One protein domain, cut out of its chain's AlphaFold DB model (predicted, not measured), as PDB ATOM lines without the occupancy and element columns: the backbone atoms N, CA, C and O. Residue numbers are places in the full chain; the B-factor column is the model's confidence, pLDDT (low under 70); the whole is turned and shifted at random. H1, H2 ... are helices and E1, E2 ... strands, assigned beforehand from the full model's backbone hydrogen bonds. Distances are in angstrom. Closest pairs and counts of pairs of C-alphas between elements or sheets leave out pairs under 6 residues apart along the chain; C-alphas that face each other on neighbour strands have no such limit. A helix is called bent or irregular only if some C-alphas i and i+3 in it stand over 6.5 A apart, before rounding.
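This is residues 3 to 158 of the 177 residues of the protein "Alpha-carbonic anhydrase domain-containing protein" of Gongylonema pulchrum (UniProt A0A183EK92). The domain is one strongly twisted sheet of six strands, whose lines turn by 106 degrees from edge strand E1 to edge strand E5, with long links running out from its strand ends. Its three helices are very short: H2 and H3 only graze the sheet, and residues 6 to 11, of which 9 to 11 belong to H1, stick out free of the rest. The 156 printed residues hold H1 E1 E2 E3 E4 H2 E5 E6 H3 along the chain; the sheet order is E1 E2 E3 E4 E6 E5, mixed, and the class is mostly strand, though under half of the residues are in named elements. The whole is compact, with a radius of gyration of the C-alphas of 15.5 A and spans of 42 by 41 by 28 A.

H1, residues 9 to 12, is not on the sheet and is irregular, with C-alphas 9 and 12 7.2 A apart. E1, residues 14 to 20, E2, residues 42 to 52, E3, residues 67 to 75, and E4, residues 90 to 99, form a meander, each strand the antiparallel neighbour and hairpin partner of the one before. N 20 and O 47 are 2.8 A apart across E1 and E2, N 70 and O 48 2.8 A across E2 and E3, and N 71 and O 93 2.8 A across E3 and E4. E2 bends by 60 degrees at residue 45, and residues 32 to 33 pair antiparallel with its residues 42 to 43. H2, residues 114 to 117, only grazes the sheet. E5, residues 125 to 130, and E6, residues 141 to 152, form an antiparallel hairpin, with N 143 and O 128 2.8 A apart. E6 is parallel to E4, with N 94 and O 144 2.8 A apart, and bends by 77 degrees at residue 148. E1 and E5 are apart. H3, residues 154 to 158, only grazes the sheet; its closest C-alpha pair with E4 is Val 99 and Asp 154, 6.5 A. H3 has its O i to N i+4 pair within hydrogen-bond range; H1 and H2 are too short for one, and of O i to N i+3 pairs H1 has 0 of 1 and H2 1 of 1 within range.

H1 begins at C-alpha 9 (166.511, 191.461, 95.071). E1 measures 17.5 A, E2 28.7 A, E3 25.9 A, E4 28.8 A, E5 15.0 A and E6 26.6 A. E4 begins at C-alpha 90 (168.108, 165.069, 105.991), and H3 ends at C-alpha 158 (183.392, 176.444, 81.852).

The C-alphas farthest apart, those of Ala 84 and Asn 101, are 45.2 A apart. The printed part has no cut; the links E1 to E2, E2 to E3, E3 to E4 and E4 to H2 are long. Mean pLDDT of the printed part is 77.1, with 40 residues under 70, among them 3 to 18 and 51 to 66.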
ATOM      1  N   LYS A   3     166.008 181.398 104.789       37.94
ATOM      2  CA  LYS A   3     165.074 182.435 105.305       37.94
ATOM      3  C   LYS A   3     165.669 183.854 105.351       37.94
ATOM      4  O   LYS A   3     164.928 184.815 105.187       37.94
ATOM      5  N   LYS A   4     166.989 183.999 105.531       41.25
ATOM      6  CA  LYS A   4     167.666 185.309 105.601       41.25
ATOM      7  C   LYS A   4     167.827 185.963 104.219       41.25
ATOM      8  O   LYS A   4     167.998 187.172 104.139       41.25
ATOM      9  N   TYR A   5     167.732 185.174 103.146       41.16
ATOM     10  CA  TYR A   5     167.986 185.618 101.773       41.16
ATOM     11  C   TYR A   5     166.713 185.897 100.960       41.16
ATOM     12  O   TYR A   5     166.811 186.488  99.894       41.16
ATOM     13  N   LYS A   6     165.510 185.568 101.464       40.84
ATOM     14  CA  LYS A   6     164.230 185.809 100.759       40.84
ATOM     15  C   LYS A   6     163.897 187.290 100.495       40.84
ATOM     16  O   LYS A   6     163.017 187.564  99.687       40.84
ATOM     17  N   HIS A   7     164.558 188.242 101.161       35.31
ATOM     18  CA  HIS A   7     164.185 189.665 101.124       35.31
ATOM     19  C   HIS A   7     165.124 190.578 100.318       35.31
ATOM     20  O   HIS A   7     164.856 191.774 100.213       35.31
ATOM     21  N   THR A   8     166.191 190.058  99.707       36.59
ATOM     22  CA  THR A   8     167.084 190.861  98.859       36.59
ATOM     23  C   THR A   8     166.857 190.534  97.384       36.59
ATOM     24  O   THR A   8     166.945 189.378  96.978       36.59
ATOM     25  N   LYS A   9     166.625 191.559  96.547       32.31
ATOM     26  CA  LYS A   9     166.511 191.461  95.071       32.31
ATOM     27  C   LYS A   9     167.714 190.772  94.380       32.31
ATOM     28  O   LYS A   9     167.658 190.520  93.186       32.31
ATOM     29  N   SER A  10     168.775 190.440  95.118       37.69
ATOM     30  CA  SER A  10     169.947 189.671  94.683       37.69
ATOM     31  C   SER A  10     169.726 188.153  94.570       37.69
ATOM     32  O   SER A  10     170.639 187.439  94.160       37.69
ATOM     33  N   GLN A  11     168.531 187.637  94.888       40.41
ATOM     34  CA  GLN A  11     168.178 186.213  94.743       40.41
ATOM     35  C   GLN A  11     168.185 185.678  93.295       40.41
ATOM     36  O   GLN A  11     167.982 184.487  93.097       40.41
ATOM     37  N   GLN A  12     168.447 186.506  92.279       37.78
ATOM     38  CA  GLN A  12     168.601 186.046  90.892       37.78
ATOM     39  C   GLN A  12     169.989 185.463  90.567       37.78
ATOM     40  O   GLN A  12     170.212 185.061  89.429       37.78
ATOM     41  N   ASN A  13     170.929 185.410  91.520       37.91
ATOM     42  CA  ASN A  13     172.340 185.145  91.195       37.91
ATOM     43  C   ASN A  13     172.912 183.824  91.732       37.91
ATOM     44  O   ASN A  13     174.070 183.531  91.446       37.91
ATOM     45  N   ILE A  14     172.134 183.018  92.464       45.88
ATOM     46  CA  ILE A  14     172.554 181.674  92.899       45.88
ATOM     47  C   ILE A  14     171.706 180.654  92.147       45.88
ATOM     48  O   ILE A  14     170.507 180.525  92.393       45.88
ATOM     49  N   TRP A  15     172.337 179.944  91.215       53.69
ATOM     50  CA  TRP A  15     171.678 178.962  90.360       53.69
ATOM     51  C   TRP A  15     172.142 177.559  90.739       53.69
ATOM     52  O   TRP A  15     173.342 177.278  90.754       53.69
ATOM     53  N   VAL A  16     171.187 176.659  90.996       54.81
ATOM     54  CA  VAL A  16     171.472 175.221  90.976       54.81
ATOM     55  C   VAL A  16     171.678 174.840  89.519       54.81
ATOM     56  O   VAL A  16     170.727 174.733  88.749       54.81
ATOM     57  N   LEU A  17     172.940 174.714  89.135       59.12
ATOM     58  CA  LEU A  17     173.332 174.630  87.730       59.12
ATOM     59  C   LEU A  17     173.283 173.201  87.197       59.12
ATOM     60  O   LEU A  17     172.926 172.955  86.050       59.12
ATOM     61  N   VAL A  18     173.653 172.262  88.062       67.19
ATOM     62  CA  VAL A  18     173.717 170.835  87.770       67.19
ATOM     63  C   VAL A  18     173.209 170.100  89.001       67.19
ATOM     64  O   VAL A  18     173.660 170.371  90.118       67.19
ATOM     65  N   ARG A  19     172.271 169.178  88.790       76.88
ATOM     66  CA  ARG A  19     171.776 168.243  89.798       76.88
ATOM     67  C   ARG A  19     171.866 166.831  89.228       76.88
ATOM     68  O   ARG A  19     171.277 166.558  88.189       76.88
ATOM     69  N   ALA A  20     172.602 165.961  89.905       81.62
ATOM     70  CA  ALA A  20     172.605 164.526  89.656       81.62
ATOM     71  C   ALA A  20     171.659 163.844  90.657       81.62
ATOM     72  O   ALA A  20     171.706 164.161  91.848       81.62
ATOM     73  N   THR A  21     170.803 162.952  90.163       83.12
ATOM     74  CA  THR A  21     169.775 162.202  90.914       83.12
ATOM     75  C   THR A  21     169.807 160.723  90.505       83.12
ATOM     76  O   THR A  21     170.744 160.291  89.832       83.12
ATOM     77  N   ASN A  22     168.772 159.957  90.870       81.75
ATOM     78  CA  ASN A  22     168.563 158.555  90.484       81.75
ATOM     79  C   ASN A  22     169.606 157.593  91.077       81.75
ATOM     80  O   ASN A  22     169.982 156.587  90.474       81.75
ATOM     81  N   PHE A  23     170.104 157.923  92.270       84.31
ATOM     82  CA  PHE A  23     171.045 157.086  93.016       84.31
ATOM     83  C   PHE A  23     170.367 155.905  93.720       84.31
ATOM     84  O   PHE A  23     171.047 154.993  94.179       84.31
ATOM     85  N   ASP A  24     169.040 155.900  93.788       81.12
ATOM     86  CA  ASP A  24     168.204 154.769  94.191       81.12
ATOM     87  C   ASP A  24     168.411 153.529  93.310       81.12
ATOM     88  O   ASP A  24     168.396 152.410  93.816       81.12
ATOM     89  N   ASN A  25     168.702 153.728  92.023       80.75
ATOM     90  CA  ASN A  25     168.934 152.660  91.048       80.75
ATOM     91  C   ASN A  25     170.416 152.270  90.900       80.75
ATOM     92  O   ASN A  25     170.787 151.572  89.951       80.75
ATOM     93  N   TRP A  26     171.299 152.748  91.786       81.62
ATOM     94  CA  TRP A  26     172.732 152.488  91.652       81.62
ATOM     95  C   TRP A  26     173.146 151.083  92.091       81.62
ATOM     96  O   TRP A  26     172.640 150.533  93.065       81.62
ATOM     97  N   CYS A  27     174.125 150.529  91.371       69.25
ATOM     98  CA  CYS A  27     174.653 149.179  91.541       69.25
ATOM     99  C   CYS A  27     176.155 149.247  91.899       69.25
ATOM    100  O   CYS A  27     176.878 150.036  91.279       69.25
ATOM    101  N   PRO A  28     176.659 148.452  92.865       79.19
ATOM    102  CA  PRO A  28     175.965 147.368  93.572       79.19
ATOM    103  C   PRO A  28     174.973 147.834  94.643       79.19
ATOM    104  O   PRO A  28     174.043 147.097  94.943       79.19
ATOM    105  N   GLU A  29     175.137 149.041  95.186       83.94
ATOM    106  CA  GLU A  29     174.257 149.590  96.220       83.94
ATOM    107  C   GLU A  29     174.133 151.113  96.089       83.94
ATOM    108  O   GLU A  29     175.052 151.796  95.618       83.94
ATOM    109  N   ARG A  30     173.014 151.656  96.581       89.44
ATOM    110  CA  ARG A  30     172.814 153.095  96.766       89.44
ATOM    111  C   ARG A  30     173.836 153.640  97.781       89.44
ATOM    112  O   ARG A  30     173.872 153.155  98.913       89.44
ATOM    113  N   PRO A  31     174.631 154.672  97.443       92.38
ATOM    114  CA  PRO A  31     175.569 155.286  98.376       92.38
ATOM    115  C   PRO A  31     174.857 155.889  99.579       92.38
ATOM    116  O   PRO A  31     173.752 156.414  99.460       92.38
ATOM    117  N   TYR A  32     175.521 155.863 100.727       94.69
ATOM    118  CA  TYR A  32     175.010 156.433 101.965       94.69
ATOM    119  C   TYR A  32     176.143 156.983 102.830       94.69
ATOM    120  O   TYR A  32     177.312 156.642 102.644       94.69
ATOM    121  N   ILE A  33     175.775 157.809 103.804       95.19
ATOM    122  CA  ILE A  33     176.636 158.238 104.907       95.19
ATOM    123  C   ILE A  33     176.098 157.702 106.235       95.19
ATOM    124  O   ILE A  33     174.909 157.418 106.376       95.19
ATOM    125  N   HIS A  34     176.987 157.561 107.212       94.94
ATOM    126  CA  HIS A  34     176.672 157.170 108.585       94.94
ATOM    127  C   HIS A  34     177.752 157.720 109.536       94.94
ATOM    128  O   HIS A  34     178.794 158.200 109.091       94.94
ATOM    129  N   GLY A  35     177.523 157.651 110.851       93.25
ATOM    130  CA  GLY A  35     178.446 158.218 111.843       93.25
ATOM    131  C   GLY A  35     178.319 159.741 111.960       93.25
ATOM    132  O   GLY A  35     177.268 160.301 111.666       93.25
ATOM    133  N   GLY A  36     179.346 160.433 112.471       89.75
ATOM    134  CA  GLY A  36     179.319 161.902 112.604       89.75
ATOM    135  C   GLY A  36     178.172 162.451 113.474       89.75
ATOM    136  O   GLY A  36     177.743 163.591 113.297       89.75
ATOM    137  N   GLY A  37     177.632 161.637 114.388       91.62
ATOM    138  CA  GLY A  37     176.458 161.981 115.199       91.62
ATOM    139  C   GLY A  37     175.114 161.850 114.470       91.62
ATOM    140  O   GLY A  37     174.152 162.503 114.871       91.62
ATOM    141  N   LEU A  38     175.048 161.072 113.387       92.56
ATOM    142  CA  LEU A  38     173.807 160.630 112.744       92.56
ATOM    143  C   LEU A  38     173.251 159.375 113.434       92.56
ATOM    144  O   LEU A  38     174.016 158.537 113.910       92.56
ATOM    145  N   SER A  39     171.924 159.238 113.464       90.19
ATOM    146  CA  SER A  39     171.207 158.142 114.138       90.19
ATOM    147  C   SER A  39     171.100 156.845 113.326       90.19
ATOM    148  O   SER A  39     170.511 155.886 113.809       90.19
ATOM    149  N   GLY A  40     171.649 156.802 112.110       92.31
ATOM    150  CA  GLY A  40     171.507 155.670 111.195       92.31
ATOM    151  C   GLY A  40     172.205 155.912 109.860       92.31
ATOM    152  O   GLY A  40     173.074 156.788 109.754       92.31
ATOM    153  N   LYS A  41     171.823 155.138 108.838       95.19
ATOM    154  CA  LYS A  41     172.258 155.374 107.459       95.19
ATOM    155  C   LYS A  41     171.407 156.464 106.817       95.19
ATOM    156  O   LYS A  41     170.193 156.510 106.991       95.19
ATOM    157  N   TYR A  42     172.063 157.321 106.047       95.00
ATOM    158  CA  TYR A  42     171.422 158.339 105.228       95.00
ATOM    159  C   TYR A  42     171.835 158.131 103.782       95.00
ATOM    160  O   TYR A  42     173.004 158.308 103.438       95.00
ATOM    161  N   TYR A  43     170.891 157.755 102.934       94.12
ATOM    162  CA  TYR A  43     171.151 157.418 101.546       94.12
ATOM    163  C   TYR A  43     171.203 158.657 100.660       94.12
ATOM    164  O   TYR A  43     170.390 159.568 100.800       94.12
ATOM    165  N   LEU A  44     172.161 158.685  99.737       93.12
ATOM    166  CA  LEU A  44     172.368 159.786  98.809       93.12
ATOM    167  C   LEU A  44     171.158 159.924  97.885       93.12
ATOM    168  O   LEU A  44     170.711 158.956  97.270       93.12
ATOM    169  N   GLU A  45     170.640 161.139  97.794       90.62
ATOM    170  CA  GLU A  45     169.434 161.479  97.044       90.62
ATOM    171  C   GLU A  45     169.765 162.342  95.834       90.62
ATOM    172  O   GLU A  45     169.445 162.006  94.697       90.62
ATOM    173  N   ASN A  46     170.485 163.437  96.066       88.62
ATOM    174  CA  ASN A  46     170.980 164.262  94.982       88.62
ATOM    175  C   ASN A  46     172.332 164.885  95.313       88.62
ATOM    176  O   ASN A  46     172.647 165.173  96.469       88.62
ATOM    177  N   VAL A  47     173.114 165.125  94.266       87.56
ATOM    178  CA  VAL A  47     174.299 165.978  94.319       87.56
ATOM    179  C   VAL A  47     174.014 167.194  93.467       87.56
ATOM    180  O   VAL A  47     173.635 167.056  92.305       87.56
ATOM    181  N   HIS A  48     174.178 168.382  94.027       83.44
ATOM    182  CA  HIS A  48     173.951 169.614  93.296       83.44
ATOM    183  C   HIS A  48     175.019 170.654  93.597       83.44
ATOM    184  O   HIS A  48     175.615 170.679  94.674       83.44
ATOM    185  N   PHE A  49     175.256 171.517  92.618       78.44
ATOM    186  CA  PHE A  49     176.304 172.524  92.687       78.44
ATOM    187  C   PHE A  49     175.706 173.919  92.806       78.44
ATOM    188  O   PHE A  49     174.749 174.247  92.099       78.44
ATOM    189  N   HIS A  50     176.311 174.729  93.669       72.38
ATOM    190  CA  HIS A  50     176.007 176.149  93.810       72.38
ATOM    191  C   HIS A  50     177.166 176.969  93.257       72.38
ATOM    192  O   HIS A  50     178.299 176.848  93.728       72.38
ATOM    193  N   TRP A  51     176.856 177.825  92.285       66.19
ATOM    194  CA  TRP A  51     177.792 178.767  91.671       66.19
ATOM    195  C   TRP A  51     177.156 180.162  91.621       66.19
ATOM    196  O   TRP A  51     175.927 180.281  91.593       66.19
ATOM    197  N   SER A  52     177.981 181.211  91.564       52.19
ATOM    198  CA  SER A  52     177.535 182.561  91.176       52.19
ATOM    199  C   SER A  52     177.865 182.824  89.722       52.19
ATOM    200  O   SER A  52     178.756 182.204  89.144       52.19
ATOM    201  N   GLN A  53     177.135 183.774  89.145       47.41
ATOM    202  CA  GLN A  53     177.380 184.305  87.809       47.41
ATOM    203  C   GLN A  53     178.731 185.025  87.683       47.41
ATOM    204  O   GLN A  53     179.283 185.076  86.587       47.41
ATOM    205  N   SER A  54     179.279 185.566  88.774       51.59
ATOM    206  CA  SER A  54     180.674 185.998  88.802       51.59
ATOM    207  C   SER A  54     181.527 184.813  89.249       51.59
ATOM    208  O   SER A  54     181.292 184.246  90.315       51.59
ATOM    209  N   TYR A  55     182.578 184.482  88.491       47.00
ATOM    210  CA  TYR A  55     183.649 183.554  88.905       47.00
ATOM    211  C   TYR A  55     184.301 183.929  90.260       47.00
ATOM    212  O   TYR A  55     185.174 183.219  90.747       47.00
ATOM    213  N   LEU A  56     183.894 185.059  90.849       45.03
ATOM    214  CA  LEU A  56     184.446 185.687  92.038       45.03
ATOM    215  C   LEU A  56     183.529 185.608  93.279       45.03
ATOM    216  O   LEU A  56     184.057 185.723  94.378       45.03
ATOM    217  N   ASP A  57     182.209 185.373  93.159       50.47
ATOM    218  CA  ASP A  57     181.278 185.486  94.313       50.47
ATOM    219  C   ASP A  57     180.295 184.318  94.458       50.47
ATOM    220  O   ASP A  57     179.087 184.506  94.611       50.47
ATOM    221  N   GLY A  58     180.782 183.085  94.365       46.22
ATOM    222  CA  GLY A  58     179.939 181.922  94.108       46.22
ATOM    223  C   GLY A  58     179.530 181.050  95.262       46.22
ATOM    224  O   GLY A  58     179.870 179.882  95.173       46.22
ATOM    225  N   SER A  59     178.740 181.513  96.243       46.12
ATOM    226  CA  SER A  59     178.012 180.574  97.122       46.12
ATOM    227  C   SER A  59     176.889 181.106  98.010       46.12
ATOM    228  O   SER A  59     176.865 182.243  98.473       46.12
ATOM    229  N   GLU A  60     175.981 180.181  98.324       48.22
ATOM    230  CA  GLU A  60     174.952 180.276  99.360       48.22
ATOM    231  C   GLU A  60     175.536 180.456 100.782       48.22
ATOM    232  O   GLU A  60     174.949 181.141 101.623       48.22
ATOM    233  N   HIS A  61     176.736 179.918 101.039       42.94
ATOM    234  CA  HIS A  61     177.484 180.064 102.291       42.94
ATOM    235  C   HIS A  61     178.641 181.052 102.136       42.94
ATOM    236  O   HIS A  61     179.656 180.745 101.526       42.94
ATOM    237  N   HIS A  62     178.552 182.223 102.763       41.62
ATOM    238  CA  HIS A  62     179.612 183.233 102.682       41.62
ATOM    239  C   HIS A  62     180.810 182.894 103.591       41.62
ATOM    240  O   HIS A  62     180.991 183.496 104.647       41.62
ATOM    241  N   ILE A  63     181.658 181.957 103.157       44.19
ATOM    242  CA  ILE A  63     183.058 181.865 103.599       44.19
ATOM    243  C   ILE A  63     183.945 182.188 102.390       44.19
ATOM    244  O   ILE A  63     184.365 181.306 101.645       44.19
ATOM    245  N   GLY A  64     184.190 183.485 102.172       44.72
ATOM    246  CA  GLY A  64     185.210 183.985 101.241       44.72
ATOM    247  C   GLY A  64     184.980 183.727  99.745       44.72
ATOM    248  O   GLY A  64     185.953 183.450  99.055       44.72
ATOM    249  N   GLY A  65     183.735 183.776  99.246       52.28
ATOM    250  CA  GLY A  65     183.441 183.723  97.798       52.28
ATOM    251  C   GLY A  65     183.613 182.350  97.129       52.28
ATOM    252  O   GLY A  65     183.654 182.255  95.907       52.28
ATOM    253  N   ARG A  66     183.726 181.272  97.914       55.78
ATOM    254  CA  ARG A  66     184.052 179.918  97.429       55.78
ATOM    255  C   ARG A  66     182.817 179.140  96.990       55.78
ATOM    256  O   ARG A  66     181.823 179.192  97.700       55.78
ATOM    257  N   SER A  67     182.907 178.366  95.910       70.44
ATOM    258  CA  SER A  67     181.827 177.491  95.425       70.44
ATOM    259  C   SER A  67     181.684 176.199  96.207       70.44
ATOM    260  O   SER A  67     182.631 175.750  96.852       70.44
ATOM    261  N   PHE A  68     180.483 175.611  96.166       74.50
ATOM    262  CA  PHE A  68     180.174 174.393  96.910       74.50
ATOM    263  C   PHE A  68     179.501 173.327  96.059       74.50
ATOM    264  O   PHE A  68     178.615 173.600  95.243       74.50
ATOM    265  N   VAL A  69     179.868 172.086  96.364       85.69
ATOM    266  CA  VAL A  69     179.066 170.900  96.065       85.69
ATOM    267  C   VAL A  69     178.264 170.545  97.307       85.69
ATOM    268  O   VAL A  69     178.838 170.429  98.391       85.69
ATOM    269  N   HIS A  70     176.962 170.327  97.154       89.81
ATOM    270  CA  HIS A  70     176.104 169.777  98.196       89.81
ATOM    271  C   HIS A  70     175.660 168.365  97.819       89.81
ATOM    272  O   HIS A  70     175.098 168.145  96.747       89.81
ATOM    273  N   MET A  71     175.882 167.414  98.722       92.69
ATOM    274  CA  MET A  71     175.372 166.048  98.631       92.69
ATOM    275  C   MET A  71     174.264 165.876  99.669       92.69
ATOM    276  O   MET A  71     174.543 165.827 100.871       92.69
ATOM    277  N   LEU A  72     173.013 165.827  99.217       92.38
ATOM    278  CA  LEU A  72     171.853 165.641 100.083       92.38
ATOM    279  C   LEU A  72     171.574 164.152 100.269       92.38
ATOM    280  O   LEU A  72     171.499 163.405  99.294       92.38
ATOM    281  N   HIS A  73     171.369 163.753 101.518       93.75
ATOM    282  CA  HIS A  73     171.057 162.393 101.916       93.75
ATOM    283  C   HIS A  73     169.777 162.354 102.755       93.75
ATOM    284  O   HIS A  73     169.508 163.284 103.523       93.75
ATOM    285  N   VAL A  74     169.024 161.263 102.639       92.38
ATOM    286  CA  VAL A  74     167.760 161.009 103.344       92.38
ATOM    287  C   VAL A  74     167.941 159.829 104.294       92.38
ATOM    288  O   VAL A  74     168.509 158.809 103.904       92.38
ATOM    289  N   HIS A  75     167.499 159.974 105.542       92.00
ATOM    290  CA  HIS A  75     167.566 158.922 106.559       92.00
ATOM    291  C   HIS A  75     166.834 157.652 106.096       92.00
ATOM    292  O   HIS A  75     165.789 157.727 105.450       92.00
ATOM    293  N   GLU A  76     167.359 156.477 106.450       89.25
ATOM    294  CA  GLU A  76     166.709 155.200 106.143       89.25
ATOM    295  C   GLU A  76     165.279 155.125 106.710       89.25
ATOM    296  O   GLU A  76     165.014 155.543 107.833       89.25
ATOM    297  N   GLY A  77     164.331 154.608 105.929       83.25
ATOM    298  CA  GLY A  77     162.932 154.503 106.360       83.25
ATOM    299  C   GLY A  77     162.088 155.770 106.181       83.25
ATOM    300  O   GLY A  77     160.928 155.755 106.583       83.25
ATOM    301  N   TYR A  78     162.621 156.826 105.557       80.25
ATOM    302  CA  TYR A  78     161.836 157.985 105.122       80.25
ATOM    303  C   TYR A  78     161.890 158.169 103.608       80.25
ATOM    304  O   TYR A  78     162.936 157.975 102.988       80.25
ATOM    305  N   ASP A  79     160.763 158.596 103.043       70.06
ATOM    306  CA  ASP A  79     160.630 158.992 101.642       70.06
ATOM    307  C   ASP A  79     160.420 160.511 101.540       70.06
ATOM    308  O   ASP A  79     159.864 161.140 102.447       70.06
ATOM    309  N   LEU A  80     160.876 161.115 100.445       71.81
ATOM    310  CA  LEU A  80     160.712 162.541 100.162       71.81
ATOM    311  C   LEU A  80     159.244 162.954 100.027       71.81
ATOM    312  O   LEU A  80     158.922 164.106 100.320       71.81
ATOM    313  N   ASP A  81     158.374 162.025  99.634       67.69
ATOM    314  CA  ASP A  81     156.947 162.274  99.409       67.69
ATOM    315  C   ASP A  81     156.121 162.358 100.707       67.69
ATOM    316  O   ASP A  81     154.936 162.703 100.678       67.69
ATOM    317  N   ASP A  82     156.724 162.097 101.873       63.25
ATOM    318  CA  ASP A  82     156.028 162.226 103.153       63.25
ATOM    319  C   ASP A  82     155.807 163.706 103.519       63.25
ATOM    320  O   ASP A  82     156.734 164.460 103.805       63.25
ATOM    321  N   SER A  83     154.550 164.145 103.567       61.84
ATOM    322  CA  SER A  83     154.185 165.523 103.933       61.84
ATOM    323  C   SER A  83     154.651 165.964 105.336       61.84
ATOM    324  O   SER A  83     154.712 167.168 105.615       61.84
ATOM    325  N   ALA A  84     155.022 165.029 106.219       67.38
ATOM    326  CA  ALA A  84     155.409 165.288 107.601       67.38
ATOM    327  C   ALA A  84     156.873 164.910 107.902       67.38
ATOM    328  O   ALA A  84     157.150 164.190 108.857       67.38
ATOM    329  N   TRP A  85     157.840 165.459 107.152       70.38
ATOM    330  CA  TRP A  85     159.274 165.219 107.401       70.38
ATOM    331  C   TRP A  85     159.668 165.453 108.877       70.38
ATOM    332  O   TRP A  85     159.520 166.578 109.370       70.38
ATOM    333  N   PRO A  86     160.213 164.474 109.609       74.19
ATOM    334  CA  PRO A  86     160.691 164.710 110.966       74.19
ATOM    335  C   PRO A  86     161.961 165.573 110.988       74.19
ATOM    336  O   PRO A  86     162.633 165.794 109.973       74.19
ATOM    337  N   ALA A  87     162.307 166.091 112.170       72.06
ATOM    338  CA  ALA A  87     163.611 166.713 112.375       72.06
ATOM    339  C   ALA A  87     164.725 165.685 112.104       72.06
ATOM    340  O   ALA A  87     164.583 164.513 112.438       72.06
ATOM    341  N   ASN A  88     165.837 166.132 111.515       74.25
ATOM    342  CA  ASN A  88     166.988 165.297 111.143       74.25
ATOM    343  C   ASN A  88     166.710 164.224 110.075       74.25
ATOM    344  O   ASN A  88     167.537 163.335 109.905       74.25
ATOM    345  N   MET A  89     165.613 164.312 109.317       84.81
ATOM    346  CA  MET A  89     165.389 163.439 108.154       84.81
ATOM    347  C   MET A  89     166.491 163.586 107.094       84.81
ATOM    348  O   MET A  89     166.814 162.631 106.394       84.81
ATOM    349  N   PHE A  90     167.094 164.774 106.992       91.50
ATOM    350  CA  PHE A  90     168.108 165.069 105.991       91.50
ATOM    351  C   PHE A  90     169.490 165.248 106.605       91.50
ATOM    352  O   PHE A  90     169.652 165.888 107.650       91.50
ATOM    353  N   ALA A  91     170.497 164.780 105.877       94.56
ATOM    354  CA  ALA A  91     171.892 165.109 106.113       94.56
ATOM    355  C   ALA A  91     172.518 165.644 104.820       94.56
ATOM    356  O   ALA A  91     172.354 165.057 103.753       94.56
ATOM    357  N   ALA A  92     173.220 166.770 104.896       94.06
ATOM    358  CA  ALA A  92     173.866 167.387 103.742       94.06
ATOM    359  C   ALA A  92     175.373 167.491 103.967       94.06
ATOM    360  O   ALA A  92     175.812 168.052 104.971       94.06
ATOM    361  N   VAL A  93     176.161 166.981 103.020       95.12
ATOM    362  CA  VAL A  93     177.614 167.182 102.988       95.12
ATOM    363  C   VAL A  93     177.910 168.333 102.036       95.12
ATOM    364  O   VAL A  93     177.567 168.260 100.857       95.12
ATOM    365  N   ALA A  94     178.525 169.394 102.552       92.06
ATOM    366  CA  ALA A  94     178.986 170.537 101.778       92.06
ATOM    367  C   ALA A  94     180.505 170.484 101.621       92.06
ATOM    368  O   ALA A  94     181.240 170.349 102.603       92.06
ATOM    369  N   ILE A  95     180.966 170.603 100.381       91.00
ATOM    370  CA  ILE A  95     182.381 170.520 100.022       91.00
ATOM    371  C   ILE A  95     182.758 171.807  99.307       91.00
ATOM    372  O   ILE A  95     182.150 172.150  98.292       91.00
ATOM    373  N   PHE A  96     183.762 172.506  99.833       87.44
ATOM    374  CA  PHE A  96     184.334 173.670  99.169       87.44
ATOM    375  C   PHE A  96     185.051 173.262  97.885       87.44
ATOM    376  O   PHE A  96     185.842 172.321  97.878       87.44
ATOM    377  N   VAL A  97     184.835 174.030  96.824       85.19
ATOM    378  CA  VAL A  97     185.525 173.898  95.545       85.19
ATOM    379  C   VAL A  97     186.359 175.151  95.319       85.19
ATOM    380  O   VAL A  97     185.844 176.269  95.411       85.19
ATOM    381  N   LYS A  98     187.648 174.974  95.031       85.12
ATOM    382  CA  LYS A  98     188.545 176.054  94.602       85.12
ATOM    383  C   LYS A  98     188.953 175.857  93.145       85.12
ATOM    384  O   LYS A  98     189.126 174.723  92.705       85.12
ATOM    385  N   VAL A  99     189.132 176.960  92.425       83.44
ATOM    386  CA  VAL A  99     189.736 176.927  91.091       83.44
ATOM    387  C   VAL A  99     191.239 176.700  91.244       83.44
ATOM    388  O   VAL A  99     191.892 177.385  92.033       83.44
ATOM    389  N   ASP A 100     191.767 175.692  90.556       86.19
ATOM    390  CA  ASP A 100     193.179 175.298  90.575       86.19
ATOM    391  C   ASP A 100     193.511 174.503  89.297       86.19
ATOM    392  O   ASP A 100     192.625 174.098  88.550       86.19
ATOM    393  N   ASN A 101     194.782 174.186  89.067       88.00
ATOM    394  CA  ASN A 101     195.225 173.394  87.914       88.00
ATOM    395  C   ASN A 101     194.960 171.878  88.071       88.00
ATOM    396  O   ASN A 101     195.236 171.095  87.160       88.00
ATOM    397  N   ASP A 102     194.441 171.436  89.223       88.75
ATOM    398  CA  ASP A 102     194.085 170.039  89.483       88.75
ATOM    399  C   ASP A 102     192.583 169.796  89.296       88.75
ATOM    400  O   ASP A 102     191.766 170.148  90.138       88.75
ATOM    401  N   GLY A 103     192.228 169.128  88.202       84.75
ATOM    402  CA  GLY A 103     190.847 168.753  87.903       84.75
ATOM    403  C   GLY A 103     190.456 167.327  88.275       84.75
ATOM    404  O   GLY A 103     189.439 166.843  87.772       84.75
ATOM    405  N   ARG A 104     191.265 166.584  89.047       89.88
ATOM    406  CA  ARG A 104     191.078 165.130  89.249       89.88
ATOM    407  C   ARG A 104     189.689 164.755  89.762       89.88
ATOM    408  O   ARG A 104     189.114 163.804  89.234       89.88
ATOM    409  N   ASN A 105     189.133 165.525  90.697       87.94
ATOM    410  CA  ASN A 105     187.795 165.295  91.251       87.94
ATOM    411  C   ASN A 105     186.677 165.411  90.188       87.94
ATOM    412  O   ASN A 105     185.618 164.807  90.333       87.94
ATOM    413  N   PHE A 106     186.934 166.123  89.084       83.38
ATOM    414  CA  PHE A 106     185.963 166.444  88.030       83.38
ATOM    415  C   PHE A 106     186.313 165.834  86.658       83.38
ATOM    416  O   PHE A 106     185.674 166.152  85.658       83.38
ATOM    417  N   ARG A 107     187.321 164.951  86.562       80.00
ATOM    418  CA  ARG A 107     187.794 164.403  85.268       80.00
ATOM    419  C   ARG A 107     186.749 163.598  84.493       80.00
ATOM    420  O   ARG A 107     186.876 163.481  83.280       80.00
ATOM    421  N   ASN A 108     185.752 163.021  85.164       69.19
ATOM    422  CA  ASN A 108     184.775 162.135  84.532       69.19
ATOM    423  C   ASN A 108     183.343 162.467  84.964       69.19
ATOM    424  O   ASN A 108     182.692 161.703  85.670       69.19
ATOM    425  N   LEU A 109     182.858 163.638  84.546       65.38
ATOM    426  CA  LEU A 109     181.481 164.064  84.813       65.38
ATOM    427  C   LEU A 109     180.434 163.214  84.075       65.38
ATOM    428  O   LEU A 109     179.289 163.157  84.510       65.38
ATOM    429  N   THR A 110     180.812 162.543  82.981       66.31
ATOM    430  CA  THR A 110     179.926 161.641  82.225       66.31
ATOM    431  C   THR A 110     179.747 160.285  82.909       66.31
ATOM    432  O   THR A 110     178.672 159.703  82.812       66.31
ATOM    433  N   ASN A 111     180.754 159.800  83.641       73.00
ATOM    434  CA  ASN A 111     180.645 158.658  84.553       73.00
ATOM    435  C   ASN A 111     180.716 159.147  86.005       73.00
ATOM    436  O   ASN A 111     181.704 158.930  86.716       73.00
ATOM    437  N   PHE A 112     179.673 159.874  86.400       77.25
ATOM    438  CA  PHE A 112     179.595 160.545  87.687       77.25
ATOM    439  C   PHE A 112     179.762 159.563  88.854       77.25
ATOM    440  O   PHE A 112     179.016 158.596  88.984       77.25
ATOM    441  N   ARG A 113     180.733 159.831  89.732       81.88
ATOM    442  CA  ARG A 113     181.009 159.051  90.946       81.88
ATOM    443  C   ARG A 113     181.111 160.009  92.141       81.88
ATOM    444  O   ARG A 113     182.082 160.760  92.201       81.88
ATOM    445  N   PRO A 114     180.184 159.990  93.117       86.62
ATOM    446  CA  PRO A 114     180.115 161.000  94.172       86.62
ATOM    447  C   PRO A 114     181.342 160.979  95.071       86.62
ATOM    448  O   PRO A 114     181.814 162.030  95.480       86.62
ATOM    449  N   HIS A 115     181.901 159.792  95.331       88.00
ATOM    450  CA  HIS A 115     183.102 159.656  96.153       88.00
ATOM    451  C   HIS A 115     184.318 160.371  95.546       88.00
ATOM    452  O   HIS A 115     185.206 160.771  96.288       88.00
ATOM    453  N   LEU A 116     184.356 160.577  94.222       89.00
ATOM    454  CA  LEU A 116     185.423 161.350  93.580       89.00
ATOM    455  C   LEU A 116     185.319 162.845  93.876       89.00
ATOM    456  O   LEU A 116     186.297 163.553  93.683       89.00
ATOM    457  N   LEU A 117     184.173 163.334  94.353       89.94
ATOM    458  CA  LEU A 117     184.004 164.718  94.790       89.94
ATOM    459  C   LEU A 117     184.347 164.910  96.270       89.94
ATOM    460  O   LEU A 117     184.279 166.030  96.761       89.94
ATOM    461  N   LEU A 118     184.712 163.854  96.996       92.19
ATOM    462  CA  LEU A 118     185.179 163.998  98.369       92.19
ATOM    463  C   LEU A 118     186.654 164.434  98.384       92.19
ATOM    464  O   LEU A 118     187.443 163.986  97.543       92.19
ATOM    465  N   PRO A 119     187.056 165.296  99.335       92.31
ATOM    466  CA  PRO A 119     188.466 165.536  99.599       92.31
ATOM    467  C   PRO A 119     189.127 164.247 100.103       92.31
ATOM    468  O   PRO A 119     188.470 163.365 100.652       92.31
ATOM    469  N   HIS A 120     190.449 164.157  99.946       89.56
ATOM    470  CA  HIS A 120     191.222 163.003 100.419       89.56
ATOM    471  C   HIS A 120     191.081 162.783 101.935       89.56
ATOM    472  O   HIS A 120     191.101 161.649 102.405       89.56
ATOM    473  N   ASP A 121     190.936 163.869 102.696       90.69
ATOM    474  CA  ASP A 121     190.688 163.840 104.133       90.69
ATOM    475  C   ASP A 121     189.318 164.456 104.449       90.69
ATOM    476  O   ASP A 121     189.086 165.649 104.236       90.69
ATOM    477  N   THR A 122     188.422 163.616 104.967       93.50
ATOM    478  CA  THR A 122     187.053 163.949 105.381       93.50
ATOM    479  C   THR A 122     186.892 164.000 106.906       93.50
ATOM    480  O   THR A 122     185.774 164.155 107.397       93.50
ATOM    481  N   SER A 123     187.984 163.878 107.672       91.88
ATOM    482  CA  SER A 123     187.946 163.793 109.139       91.88
ATOM    483  C   SER A 123     187.624 165.124 109.825       91.88
ATOM    484  O   SER A 123     187.133 165.137 110.954       91.88
ATOM    485  N   THR A 124     187.862 166.245 109.143       92.50
ATOM    486  CA  THR A 124     187.691 167.598 109.678       92.50
ATOM    487  C   THR A 124     186.505 168.309 109.028       92.50
ATOM    488  O   THR A 124     186.493 168.620 107.831       92.50
ATOM    489  N   PHE A 125     185.485 168.600 109.833       94.44
ATOM    490  CA  PHE A 125     184.257 169.238 109.372       94.44
ATOM    491  C   PHE A 125     183.583 170.066 110.466       94.44
ATOM    492  O   PHE A 125     183.721 169.790 111.658       94.44
ATOM    493  N   TYR A 126     182.792 171.051 110.049       93.81
ATOM    494  CA  TYR A 126     181.825 171.715 110.919       93.81
ATOM    495  C   TYR A 126     180.479 171.002 110.831       93.81
ATOM    496  O   TYR A 126     180.017 170.684 109.732       93.81
ATOM    497  N   ARG A 127     179.829 170.792 111.978       93.62
ATOM    498  CA  ARG A 127     178.490 170.199 112.063       93.62
ATOM    499  C   ARG A 127     177.507 171.173 112.688       93.62
ATOM    500  O   ARG A 127     177.768 171.693 113.770       93.62
ATOM    501  N   TYR A 128     176.366 171.388 112.043       92.25
ATOM    502  CA  TYR A 128     175.289 172.208 112.600       92.25
ATOM    503  C   TYR A 128     173.923 171.814 112.024       92.25
ATOM    504  O   TYR A 128     173.827 171.267 110.927       92.25
ATOM    505  N   ASN A 129     172.852 172.125 112.754       91.31
ATOM    506  CA  ASN A 129     171.482 171.943 112.274       91.31
ATOM    507  C   ASN A 129     171.037 173.190 111.504       91.31
ATOM    508  O   ASN A 129     171.231 174.315 111.966       91.31
ATOM    509  N   GLY A 130     170.434 173.005 110.333       88.81
ATOM    510  CA  GLY A 130     170.066 174.098 109.443       88.81
ATOM    511  C   GLY A 130     168.893 173.784 108.520       88.81
ATOM    512  O   GLY A 130     168.125 172.844 108.725       88.81
ATOM    513  N   SER A 131     168.749 174.622 107.495       85.69
ATOM    514  CA  SER A 131     167.688 174.526 106.493       85.69
ATOM    515  C   SER A 131     168.162 173.855 105.215       85.69
ATOM    516  O   SER A 131     169.362 173.850 104.942       85.69
ATOM    517  N   LEU A 132     167.219 173.389 104.395       82.25
ATOM    518  CA  LEU A 132     167.475 173.176 102.972       82.25
ATOM    519  C   LEU A 132     167.995 174.469 102.331       82.25
ATOM    520  O   LEU A 132     167.637 175.582 102.749       82.25
ATOM    521  N   SER A 133     168.841 174.281 101.326       76.06
ATOM    522  CA  SER A 133     169.476 175.335 100.540       76.06
ATOM    523  C   SER A 133     168.556 175.974  99.507       76.06
ATOM    524  O   SER A 133     168.720 177.126  99.110       76.06
ATOM    525  N   THR A 134     167.537 175.227  99.097       70.81
ATOM    526  CA  THR A 134     166.515 175.643  98.141       70.81
ATOM    527  C   THR A 134     165.127 175.574  98.782       70.81
ATOM    528  O   THR A 134     164.947 174.880  99.793       70.81
ATOM    529  N   PRO A 135     164.117 176.266  98.219       70.56
ATOM    530  CA  PRO A 135     162.724 176.102  98.631       70.56
ATOM    531  C   PRO A 135     162.328 174.614  98.753       70.56
ATOM    532  O   PRO A 135     162.792 173.814  97.940       70.56
ATOM    533  N   PRO A 136     161.525 174.225  99.768       76.75
ATOM    534  CA  PRO A 136     160.803 175.072 100.730       76.75
ATOM    535  C   PRO A 136     161.641 175.591 101.913       76.75
ATOM    536  O   PRO A 136     161.105 176.283 102.779       76.75
ATOM    537  N   CYS A 137     162.952 175.329 101.952       78.81
ATOM    538  CA  CYS A 137     163.859 175.841 102.987       78.81
ATOM    539  C   CYS A 137     163.551 175.356 104.411       78.81
ATOM    540  O   CYS A 137     163.815 176.058 105.391       78.81
ATOM    541  N   SER A 138     162.998 174.150 104.520       82.25
ATOM    542  CA  SER A 138     162.672 173.494 105.786       82.25
ATOM    543  C   SER A 138     163.912 173.320 106.668       82.25
ATOM    544  O   SER A 138     164.949 172.853 106.198       82.25
ATOM    545  N   GLU A 139     163.802 173.676 107.951       86.50
ATOM    546  CA  GLU A 139     164.858 173.573 108.977       86.50
ATOM    547  C   GLU A 139     164.972 172.146 109.526       86.50
ATOM    548  O   GLU A 139     164.630 171.873 110.674       86.50
ATOM    549  N   LYS A 140     165.376 171.211 108.660       86.50
ATOM    550  CA  LYS A 140     165.388 169.764 108.943       86.50
ATOM    551  C   LYS A 140     166.672 169.065 108.475       86.50
ATOM    552  O   LYS A 140     166.675 167.848 108.307       86.50
ATOM    553  N   VAL A 141     167.745 169.826 108.247       90.38
ATOM    554  CA  VAL A 141     168.999 169.321 107.670       90.38
ATOM    555  C   VAL A 141     170.119 169.357 108.703       90.38
ATOM    556  O   VAL A 141     170.423 170.419 109.245       90.38
ATOM    557  N   THR A 142     170.776 168.221 108.928       93.81
ATOM    558  CA  THR A 142     172.082 168.182 109.602       93.81
ATOM    559  C   THR A 142     173.172 168.433 108.564       93.81
ATOM    560  O   THR A 142     173.342 167.643 107.637       93.81
ATOM    561  N   TRP A 143     173.901 169.536 108.688       93.88
ATOM    562  CA  TRP A 143     174.962 169.914 107.758       93.88
ATOM    563  C   TRP A 143     176.329 169.430 108.233       93.88
ATOM    564  O   TRP A 143     176.663 169.581 109.406       93.88
ATOM    565  N   PHE A 144     177.124 168.929 107.290       95.44
ATOM    566  CA  PHE A 144     178.534 168.578 107.429       95.44
ATOM    567  C   PHE A 144     179.328 169.390 106.411       95.44
ATOM    568  O   PHE A 144     179.313 169.083 105.223       95.44
ATOM    569  N   VAL A 145     179.998 170.448 106.858       93.00
ATOM    570  CA  VAL A 145     180.822 171.293 105.985       93.00
ATOM    571  C   VAL A 145     182.267 170.837 106.116       93.00
ATOM    572  O   VAL A 145     182.902 171.113 107.136       93.00
ATOM    573  N   LEU A 146     182.772 170.119 105.112       93.75
ATOM    574  CA  LEU A 146     184.153 169.637 105.106       93.75
ATOM    575  C   LEU A 146     185.118 170.819 105.004       93.75
ATOM    576  O   LEU A 146     184.885 171.753 104.237       93.75
ATOM    577  N   THR A 147     186.200 170.787 105.781       91.00
ATOM    578  CA  THR A 147     187.145 171.917 105.822       91.00
ATOM    579  C   THR A 147     188.199 171.865 104.716       91.00
ATOM    580  O   THR A 147     188.682 172.914 104.284       91.00
ATOM    581  N   ASN A 148     188.498 170.669 104.204       91.56
ATOM    582  CA  ASN A 148     189.415 170.463 103.087       91.56
ATOM    583  C   ASN A 148     188.691 170.676 101.744       91.56
ATOM    584  O   ASN A 148     187.727 169.959 101.460       91.56
ATOM    585  N   PRO A 149     189.128 171.631 100.901       90.25
ATOM    586  CA  PRO A 149     188.513 171.863  99.601       90.25
ATOM    587  C   PRO A 149     188.966 170.833  98.558       90.25
ATOM    588  O   PRO A 149     190.071 170.295  98.636       90.25
ATOM    589  N   ILE A 150     188.138 170.636  97.535       91.44
ATOM    590  CA  ILE A 150     188.527 169.989  96.275       91.44
ATOM    591  C   ILE A 150     188.859 171.042  95.216       91.44
ATOM    592  O   ILE A 150     188.449 172.201  95.321       91.44
ATOM    593  N   SER A 151     189.590 170.628  94.187       89.38
ATOM    594  CA  SER A 151     190.012 171.501  93.093       89.38
ATOM    595  C   SER A 151     189.219 171.231  91.815       89.38
ATOM    596  O   SER A 151     188.852 170.087  91.534       89.38
ATOM    597  N   ILE A 152     188.968 172.287  91.046       85.81
ATOM    598  CA  ILE A 152     188.383 172.250  89.701       85.81
ATOM    599  C   ILE A 152     189.206 173.153  88.776       85.81
ATOM    600  O   ILE A 152     189.645 174.214  89.215       85.81
ATOM    601  N   THR A 153     189.407 172.769  87.513       85.88
ATOM    602  CA  THR A 153     190.081 173.653  86.541       85.88
ATOM    603  C   THR A 153     189.125 174.664  85.925       85.88
ATOM    604  O   THR A 153     187.911 174.440  85.884       85.88
ATOM    605  N   ASP A 154     189.667 175.757  85.385       82.56
ATOM    606  CA  ASP A 154     188.887 176.751  84.642       82.56
ATOM    607  C   ASP A 154     188.091 176.111  83.493       82.56
ATOM    608  O   ASP A 154     186.897 176.371  83.337       82.56
ATOM    609  N   GLU A 155     188.690 175.188  82.732       81.62
ATOM    610  CA  GLU A 155     187.997 174.482  81.647       81.62
ATOM    611  C   GLU A 155     186.829 173.639  82.166       81.62
ATOM    612  O   GLU A 155     185.781 173.549  81.522       81.62
ATOM    613  N   GLN A 156     186.982 173.024  83.339       81.25
ATOM    614  CA  GLN A 156     185.929 172.229  83.961       81.25
ATOM    615  C   GLN A 156     184.787 173.110  84.470       81.25
ATOM    616  O   GLN A 156     183.626 172.765  84.232       81.25
ATOM    617  N   VAL A 157     185.084 174.263  85.079       77.00
ATOM    618  CA  VAL A 157     184.071 175.269  85.447       77.00
ATOM    619  C   VAL A 157     183.301 175.721  84.206       77.00
ATOM    620  O   VAL A 157     182.068 175.686  84.189       77.00
ATOM    621  N   LEU A 158     184.009 176.060  83.123       74.75
ATOM    622  CA  LEU A 158     183.392 176.444  81.852       74.75
ATOM    623  C   LEU A 158     182.518 175.329  81.272       74.75
ATOM    624  O   LEU A 158     181.454 175.609  80.721       74.75
TER     625      LEU A 158